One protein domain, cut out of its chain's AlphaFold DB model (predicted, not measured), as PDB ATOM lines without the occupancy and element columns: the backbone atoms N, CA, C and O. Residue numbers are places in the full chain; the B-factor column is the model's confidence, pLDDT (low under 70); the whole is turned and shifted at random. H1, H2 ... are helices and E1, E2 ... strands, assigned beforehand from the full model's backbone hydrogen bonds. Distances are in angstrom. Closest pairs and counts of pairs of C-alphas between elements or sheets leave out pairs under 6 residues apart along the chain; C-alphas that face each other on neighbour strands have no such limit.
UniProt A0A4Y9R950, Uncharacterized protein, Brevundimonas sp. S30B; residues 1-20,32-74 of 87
ATOM      1  N   MET A   1      40.550  79.013  12.269       83.88
ATOM      2  CA  MET A   1      41.510  77.917  12.025       83.88
ATOM      3  C   MET A   1      40.705  76.642  11.816       83.88
ATOM      4  O   MET A   1      39.714  76.471  12.522       83.88
ATOM      5  N   MET A   2      41.066  75.815  10.836       89.62
ATOM      6  CA  MET A   2      40.364  74.565  10.517       89.62
ATOM      7  C   MET A   2      41.304  73.386  10.755       89.62
ATOM      8  O   MET A   2      42.493  73.485  10.461       89.62
ATOM      9  N   LEU A   3      40.761  72.294  11.282       89.81
ATOM     10  CA  LEU A   3      41.395  70.987  11.300       89.81
ATOM     11  C   LEU A   3      40.929  70.230  10.056       89.81
ATOM     12  O   LEU A   3      39.761  69.848   9.971       89.81
ATOM     13  N   SER A   4      41.838  70.007   9.113       90.38
ATOM     14  CA  SER A   4      41.587  69.149   7.956       90.38
ATOM     15  C   SER A   4      41.955  67.708   8.294       90.38
ATOM     16  O   SER A   4      43.065  67.432   8.753       90.38
ATOM     17  N   THR A   5      41.013  66.794   8.071       89.56
ATOM     18  CA  THR A   5      41.186  65.345   8.241       89.56
ATOM     19  C   THR A   5      40.667  64.618   6.994       89.56
ATOM     20  O   THR A   5      39.839  65.174   6.266       89.56
ATOM     21  N   PRO A   6      41.027  63.343   6.771       90.31
ATOM     22  CA  PRO A   6      40.402  62.520   5.728       90.31
ATOM     23  C   PRO A   6      38.872  62.387   5.872       90.31
ATOM     24  O   PRO A   6      38.160  62.073   4.915       90.31
ATOM     25  N   SER A   7      38.344  62.618   7.077       88.81
ATOM     26  CA  SER A   7      36.911  62.558   7.366       88.81
ATOM     27  C   SER A   7      36.163  63.836   6.979       88.81
ATOM     28  O   SER A   7      34.967  63.739   6.685       88.81
ATOM     29  N   GLY A   8      36.862  64.973   6.895       91.81
ATOM     30  CA  GLY A   8      36.339  66.297   6.558       91.81
ATOM     31  C   GLY A   8      37.129  67.436   7.218       91.81
ATOM     32  O   GLY A   8      38.101  67.200   7.943       91.81
ATOM     33  N   ASP A   9      36.674  68.667   6.983       94.44
ATOM     34  CA  ASP A   9      37.204  69.885   7.600       94.44
ATOM     35  C   ASP A   9      36.338  70.321   8.784       94.44
ATOM     36  O   ASP A   9      35.125  70.508   8.649       94.44
ATOM     37  N   TYR A  10      36.966  70.535   9.940       93.69
ATOM     38  CA  TYR A  10      36.273  70.870  11.180       93.69
ATOM     39  C   TYR A  10      36.813  72.169  11.789       93.69
ATOM     40  O   TYR A  10      38.030  72.342  11.891       93.69
ATOM     41  N   PRO A  11      35.947  73.107  12.214       95.62
ATOM     42  CA  PRO A  11      36.402  74.321  12.876       95.62
ATOM     43  C   PRO A  11      37.019  73.985  14.234       95.62
ATOM     44  O   PRO A  11      36.414  73.278  15.038       95.62
ATOM     45  N   ILE A  12      38.208  74.526  14.505       94.25
ATOM     46  CA  ILE A  12      38.865  74.378  15.809       94.25
ATOM     47  C   ILE A  12      38.298  75.447  16.759       94.25
ATOM     48  O   ILE A  12      38.429  76.641  16.459       94.25
ATOM     49  N   PRO A  13      37.681  75.071  17.899       94.88
ATOM     50  CA  PRO A  13      37.203  76.031  18.890       94.88
ATOM     51  C   PRO A  13      38.336  76.903  19.435       94.88
ATOM     52  O   PRO A  13      39.454  76.429  19.636       94.88
ATOM     53  N   ALA A  14      38.043  78.168  19.746       93.62
ATOM     54  CA  ALA A  14      39.044  79.108  20.262       93.62
ATOM     55  C   ALA A  14      39.716  78.619  21.561       93.62
ATOM     56  O   ALA A  14      40.912  78.828  21.750       93.62
ATOM     57  N   SER A  15      38.967  77.924  22.422       93.06
ATOM     58  CA  SER A  15      39.484  77.304  23.648       93.06
ATOM     59  C   SER A  15      40.531  76.223  23.372       93.06
ATOM     60  O   SER A  15      41.517  76.134  24.097       93.06
ATOM     61  N   VAL A  16      40.343  75.432  22.312       93.56
ATOM     62  CA  VAL A  16      41.297  74.401  21.887       93.56
ATOM     63  C   VAL A  16      42.494  75.054  21.203       93.56
ATOM     64  O   VAL A  16      43.631  74.762  21.558       93.56
ATOM     65  N   ALA A  17      42.254  76.003  20.291       92.38
ATOM     66  CA  ALA A  17      43.311  76.719  19.577       92.38
ATOM     67  C   ALA A  17      44.296  77.420  20.528       92.38
ATOM     68  O   ALA A  17      45.497  77.403  20.280       92.38
ATOM     69  N   ALA A  18      43.810  77.978  21.643       91.88
ATOM     70  CA  ALA A  18      44.647  78.617  22.661       91.88
ATOM     71  C   ALA A  18      45.587  77.646  23.405       91.88
ATOM     72  O   ALA A  18      46.529  78.092  24.057       91.88
ATOM     73  N   ARG A  19      45.329  76.334  23.339       91.31
ATOM     74  CA  ARG A  19      46.132  75.285  23.987       91.31
ATOM     75  C   ARG A  19      47.068  74.562  23.027       91.31
ATOM     76  O   ARG A  19      47.909  73.788  23.489       91.31
ATOM     77  N   LEU A  20      46.918  74.778  21.721       91.81
ATOM     78  CA  LEU A  20      47.781  74.150  20.730       91.81
ATOM     79  C   LEU A  20      49.208  74.701  20.850       91.81
ATOM     80  O   LEU A  20      49.389  75.916  20.985       91.81
ATOM     81  N   GLY A  32      61.908  70.107  -1.319       87.56
ATOM     82  CA  GLY A  32      63.339  69.828  -1.394       87.56
ATOM     83  C   GLY A  32      64.080  70.271  -0.129       87.56
ATOM     84  O   GLY A  32      63.650  71.167   0.584       87.56
ATOM     85  N   GLU A  33      65.266  69.717   0.126       85.38
ATOM     86  CA  GLU A  33      66.035  70.031   1.347       85.38
ATOM     87  C   GLU A  33      66.471  71.498   1.491       85.38
ATOM     88  O   GLU A  33      66.840  71.928   2.580       85.38
ATOM     89  N   ARG A  34      66.470  72.253   0.389       89.06
ATOM     90  CA  ARG A  34      66.786  73.690   0.367       89.06
ATOM     91  C   ARG A  34      65.544  74.575   0.430       89.06
ATOM     92  O   ARG A  34      65.667  75.788   0.278       89.06
ATOM     93  N   ASP A  35      64.372  73.973   0.586       92.19
ATOM     94  CA  ASP A  35      63.132  74.709   0.744       92.19
ATOM     95  C   ASP A  35      63.178  75.532   2.047       92.19
ATOM     96  O   ASP A  35      63.582  75.005   3.092       92.19
ATOM     97  N   PRO A  36      62.820  76.828   2.010       89.19
ATOM     98  CA  PRO A  36      62.889  77.690   3.183       89.19
ATOM     99  C   PRO A  36      61.998  77.212   4.336       89.19
ATOM    100  O   PRO A  36      62.361  77.434   5.489       89.19
ATOM    101  N   GLU A  37      60.879  76.532   4.068       88.38
ATOM    102  CA  GLU A  37      60.010  75.979   5.115       88.38
ATOM    103  C   GLU A  37      60.656  74.760   5.781       88.38
ATOM    104  O   GLU A  37      60.603  74.620   7.002       88.38
ATOM    105  N   VAL A  38      61.346  73.921   5.000       90.94
ATOM    106  CA  VAL A  38      62.125  72.788   5.527       90.94
ATOM    107  C   VAL A  38      63.270  73.284   6.407       90.94
ATOM    108  O   VAL A  38      63.474  72.752   7.499       90.94
ATOM    109  N   ILE A  39      64.006  74.303   5.957       92.50
ATOM    110  CA  ILE A  39      65.106  74.897   6.727       92.50
ATOM    111  C   ILE A  39      64.567  75.519   8.019       92.50
ATOM    112  O   ILE A  39      65.064  75.195   9.092       92.50
ATOM    113  N   ALA A  40      63.511  76.334   7.943       91.56
ATOM    114  CA  ALA A  40      62.925  76.977   9.119       91.56
ATOM    115  C   ALA A  40      62.380  75.962  10.136       91.56
ATOM    116  O   ALA A  40      62.542  76.145  11.343       91.56
ATOM    117  N   PHE A  41      61.754  74.880   9.665       92.44
ATOM    118  CA  PHE A  41      61.282  73.803  10.530       92.44
ATOM    119  C   PHE A  41      62.449  73.077  11.218       92.44
ATOM    120  O   PHE A  41      62.389  72.834  12.422       92.44
ATOM    121  N   ARG A  42      63.523  72.766  10.477       91.44
ATOM    122  CA  ARG A  42      64.740  72.134  11.021       91.44
ATOM    123  C   ARG A  42      65.424  73.032  12.053       91.44
ATOM    124  O   ARG A  42      65.651  72.584  13.171       91.44
ATOM    125  N   ASP A  43      65.644  74.303  11.724       94.25
ATOM    126  CA  ASP A  43      66.239  75.285  12.638       94.25
ATOM    127  C   ASP A  43      65.407  75.437  13.920       94.25
ATOM    128  O   ASP A  43      65.952  75.527  15.019       94.25
ATOM    129  N   TRP A  44      64.074  75.429  13.805       94.94
ATOM    130  CA  TRP A  44      63.191  75.459  14.967       94.94
ATOM    131  C   TRP A  44      63.311  74.187  15.815       94.94
ATOM    132  O   TRP A  44      63.418  74.290  17.036       94.94
ATOM    133  N   MET A  45      63.345  72.998  15.207       93.50
ATOM    134  CA  MET A  45      63.547  71.737  15.937       93.50
ATOM    135  C   MET A  45      64.889  71.709  16.683       93.50
ATOM    136  O   MET A  45      64.936  71.273  17.834       93.50
ATOM    137  N   ASP A  46      65.954  72.219  16.062       94.19
ATOM    138  CA  ASP A  46      67.303  72.244  16.637       94.19
ATOM    139  C   ASP A  46      67.481  73.322  17.723       94.19
ATOM    140  O   ASP A  46      68.360  73.204  18.579       94.19
ATOM    141  N   ALA A  47      66.639  74.362  17.735       95.69
ATOM    142  CA  ALA A  47      66.755  75.474  18.680       95.69
ATOM    143  C   ALA A  47      66.489  75.083  20.146       95.69
ATOM    144  O   ALA A  47      67.038  75.713  21.054       95.69
ATOM    145  N   SER A  48      65.640  74.082  20.407       94.81
ATOM    146  CA  SER A  48      65.371  73.590  21.766       94.81
ATOM    147  C   SER A  48      64.758  72.186  21.751       94.81
ATOM    148  O   SER A  48      63.843  71.935  20.965       94.81
ATOM    149  N   PRO A  49      65.138  71.284  22.678       91.62
ATOM    150  CA  PRO A  49      64.453  69.999  22.844       91.62
ATOM    151  C   PRO A  49      62.960  70.151  23.186       91.62
ATOM    152  O   PRO A  49      62.170  69.252  22.898       91.62
ATOM    153  N   GLU A  50      62.539  71.285  23.756       93.69
ATOM    154  CA  GLU A  50      61.123  71.572  24.015       93.69
ATOM    155  C   GLU A  50      60.306  71.704  22.722       93.69
ATOM    156  O   GLU A  50      59.121  71.372  22.713       93.69
ATOM    157  N   ASN A  51      60.932  72.114  21.614       94.50
ATOM    158  CA  ASN A  51      60.269  72.222  20.314       94.50
ATOM    159  C   ASN A  51      59.915  70.838  19.761       94.50
ATOM    160  O   ASN A  51      58.815  70.634  19.252       94.50
ATOM    161  N   VAL A  52      60.780  69.844  19.976       92.75
ATOM    162  CA  VAL A  52      60.485  68.443  19.637       92.75
ATOM    163  C   VAL A  52      59.266  67.943  20.417       92.75
ATOM    164  O   VAL A  52      58.375  67.315  19.847       92.75
ATOM    165  N   ILE A  53      59.188  68.267  21.711       92.88
ATOM    166  CA  ILE A  53      58.052  67.897  22.567       92.88
ATOM    167  C   ILE A  53      56.774  68.602  22.095       92.88
ATOM    168  O   ILE A  53      55.729  67.964  21.967       92.88
ATOM    169  N   ALA A  54      56.847  69.903  21.803       93.25
ATOM    170  CA  ALA A  54      55.731  70.686  21.280       93.25
ATOM    171  C   ALA A  54      55.204  70.119  19.953       93.25
ATOM    172  O   ALA A  54      53.992  69.990  19.770       93.25
ATOM    173  N   PHE A  55      56.108  69.732  19.054       93.25
ATOM    174  CA  PHE A  55      55.768  69.121  17.779       93.25
ATOM    175  C   PHE A  55      55.091  67.762  17.946       93.25
ATOM    176  O   PHE A  55      54.010  67.543  17.401       93.25
ATOM    177  N   GLU A  56      55.677  66.862  18.735       92.50
ATOM    178  CA  GLU A  56      55.102  65.532  18.957       92.50
ATOM    179  C   GLU A  56      53.752  65.612  19.681       92.50
ATOM    180  O   GLU A  56      52.836  64.855  19.359       92.50
ATOM    181  N   ARG A  57      53.577  66.580  20.588       94.19
ATOM    182  CA  ARG A  57      52.288  66.874  21.228       94.19
ATOM    183  C   ARG A  57      51.236  67.307  20.206       94.19
ATOM    184  O   ARG A  57      50.127  66.777  20.217       94.19
ATOM    185  N   LEU A  58      51.577  68.227  19.300       93.44
ATOM    186  CA  LEU A  58      50.667  68.660  18.235       93.44
ATOM    187  C   LEU A  58      50.326  67.507  17.279       93.44
ATOM    188  O   LEU A  58      49.163  67.314  16.927       93.44
ATOM    189  N   ARG A  59      51.328  66.709  16.896       92.38
ATOM    190  CA  ARG A  59      51.169  65.536  16.028       92.38
ATOM    191  C   ARG A  59      50.269  64.473  16.658       92.38
ATOM    192  O   ARG A  59      49.411  63.915  15.977       92.38
ATOM    193  N   ARG A  60      50.446  64.192  17.953       94.50
ATOM    194  CA  ARG A  60      49.606  63.249  18.705       94.50
ATOM    195  C   ARG A  60      48.165  63.734  18.781       94.50
ATOM    196  O   ARG A  60      47.262  62.946  18.519       94.50
ATOM    197  N   TRP A  61      47.958  65.011  19.102       95.38
ATOM    198  CA  TRP A  61      46.628  65.611  19.097       95.38
ATOM    199  C   TRP A  61      45.961  65.476  17.727       95.38
ATOM    200  O   TRP A  61      44.851  64.957  17.656       95.38
ATOM    201  N   HIS A  62      46.648  65.843  16.638       93.75
ATOM    202  CA  HIS A  62      46.095  65.745  15.281       93.75
ATOM    203  C   HIS A  62      45.617  64.322  14.967       93.75
ATOM    204  O   HIS A  62      44.455  64.138  14.614       93.75
ATOM    205  N   ARG A  63      46.448  63.309  15.248       94.94
ATOM    206  CA  ARG A  63      46.089  61.895  15.079       94.94
ATOM    207  C   ARG A  63      44.853  61.488  15.890       94.94
ATOM    208  O   ARG A  63      43.964  60.833  15.354       94.94
ATOM    209  N   VAL A  64      44.779  61.872  17.166       96.50
ATOM    210  CA  VAL A  64      43.613  61.562  18.014       96.50
ATOM    211  C   VAL A  64      42.347  62.186  17.430       96.50
ATOM    212  O   VAL A  64      41.312  61.527  17.354       96.50
ATOM    213  N   GLN A  65      42.425  63.430  16.958       96.44
ATOM    214  CA  GLN A  65      41.282  64.090  16.336       96.44
ATOM    215  C   GLN A  65      40.884  63.432  15.005       96.44
ATOM    216  O   GLN A  65      39.693  63.339  14.720       96.44
ATOM    217  N   GLU A  66      41.833  62.924  14.213       95.31
ATOM    218  CA  GLU A  66      41.527  62.133  13.012       95.31
ATOM    219  C   GLU A  66      40.765  60.846  13.350       95.31
ATOM    220  O   GLU A  66      39.762  60.535  12.701       95.31
ATOM    221  N   GLU A  67      41.203  60.119  14.382       96.06
ATOM    222  CA  GLU A  67      40.548  58.892  14.846       96.06
ATOM    223  C   GLU A  67      39.125  59.180  15.353       96.06
ATOM    224  O   GLU A  67      38.172  58.506  14.950       96.06
ATOM    225  N   LEU A  68      38.946  60.236  16.154       96.19
ATOM    226  CA  LEU A  68      37.633  60.661  16.650       96.19
ATOM    227  C   LEU A  68      36.710  61.148  15.524       96.19
ATOM    228  O   LEU A  68      35.517  60.833  15.522       96.19
ATOM    229  N   ALA A  69      37.241  61.880  14.542       95.75
ATOM    230  CA  ALA A  69      36.482  62.325  13.378       95.75
ATOM    231  C   ALA A  69      36.030  61.142  12.511       95.75
ATOM    232  O   ALA A  69      34.883  61.103  12.057       95.75
ATOM    233  N   ALA A  70      36.913  60.160  12.294       96.12
ATOM    234  CA  ALA A  70      36.594  58.931  11.572       96.12
ATOM    235  C   ALA A  70      35.516  58.113  12.290       96.12
ATOM    236  O   ALA A  70      34.556  57.670  11.655       96.12
ATOM    237  N   GLU A  71      35.618  57.969  13.611       96.38
ATOM    238  CA  GLU A  71      34.604  57.292  14.415       96.38
ATOM    239  C   GLU A  71      33.252  58.019  14.351       96.38
ATOM    240  O   GLU A  71      32.213  57.397  14.117       96.38
ATOM    241  N   ALA A  72      33.249  59.344  14.512       95.56
ATOM    242  CA  ALA A  72      32.033  60.144  14.439       95.56
ATOM    243  C   ALA A  72      31.343  60.020  13.072       95.56
ATOM    244  O   ALA A  72      30.126  59.828  12.998       95.56
ATOM    245  N   LYS A  73      32.127  60.033  11.989       94.50
ATOM    246  CA  LYS A  73      31.640  59.803  10.627       94.50
ATOM    247  C   LYS A  73      31.048  58.403  10.457       94.50
ATOM    248  O   LYS A  73      29.959  58.283   9.896       94.50
ATOM    249  N   ALA A  74      31.715  57.369  10.974       95.88
ATOM    250  CA  ALA A  74      31.233  55.987  10.923       95.88
ATOM    251  C   ALA A  74      29.912  55.792  11.688       95.88
ATOM    252  O   ALA A  74      29.052  55.030  11.253       95.88
TER     253      ALA A  74
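This is residues 1 to 20 and 32 to 74 of the 87 residues of an uncharacterized protein of Brevundimonas sp. S30B (UniProt A0A4Y9R950). A small hairpin of two strands, E1 and E2, stands with its turn end over the later part of one long helix, H3, which makes the longest axis; at the other end of H3 the helix H2 turns off at a corner, and together they make an L. Residues 34 to 40 stick out at the free end of H2, and the short H1 follows the hairpin at its end away from H3. The printed part has 63 residues, with two named strands and three named helices in the order E1, E2, H1, H2, H3; the sheet is E1 - E2, antiparallel, and the class is mostly helix. The whole is loose, with a radius of gyration of the C-alphas of 14.5 A, and spans 40 by 27 by 18 A.

E1 is residues 2 to 5, 9.5 A from first to last C-alpha, beginning with C-alpha 2 at (40.364, 74.565, 10.517). E2 is residues 8 to 11, 10.2 A long. H3 is residues 49 to 74, 38.0 A long, from C-alpha 49 at (64.453, 69.999, 22.844) to C-alpha 74 at (31.233, 55.987, 10.923). H2 is residues 36 to 47, 16.1 A long. H1 is residues 14 to 17, 4.9 A long.

E1 and E2 form a hairpin of antiparallel neighbours, their directions at 157 degrees. N 3 and O 10 are 2.8 A apart and N 8 and O 5 are 3.0 A apart, both within hydrogen-bond range. Residues 62 to 73 of H3 have C-alphas within 10 A of this sheet. The closest C-alphas of E1 and H3 are those of Thr 5 and Glu 66, 5.8 A apart; those of E2 and H3 are Gly 8 and Ala 69, 7.9 A apart. H2 and H3 only just touch, with 3 pairs of C-alphas within 8 A, and only at the corner by their link, through residues 44 to 45 of H2 and 51 to 52 of H3. Their closest C-alphas are those of Met 45 and Asn 51, 5.5 A apart. Their lines stand at a steep tilt of 62 degrees, opposite ways. H1 is apart from E1, H2 and H3, and H2 is apart from both strands. In H2 and H3 every O i to N i+4 pair is within hydrogen-bond range; H1 is too short for such a pair, and its one O i to N i+3 pair is within range.

The two farthest C-alphas, of Ala 47 and Ala 74, are 41.3 A apart. Residues 21 to 31 are not printed, and C-alphas 20 and 32 are 27.4 A apart across the cut, which lies in the link from H1 to H2. The links E1 to E2, E2 to H1 and H2 to H3 are tight. Residues 34 to 40, of which 36 to 40 belong to H2, stand free. The mean pLDDT of the printed part is 92.9, and no printed residue is under 70.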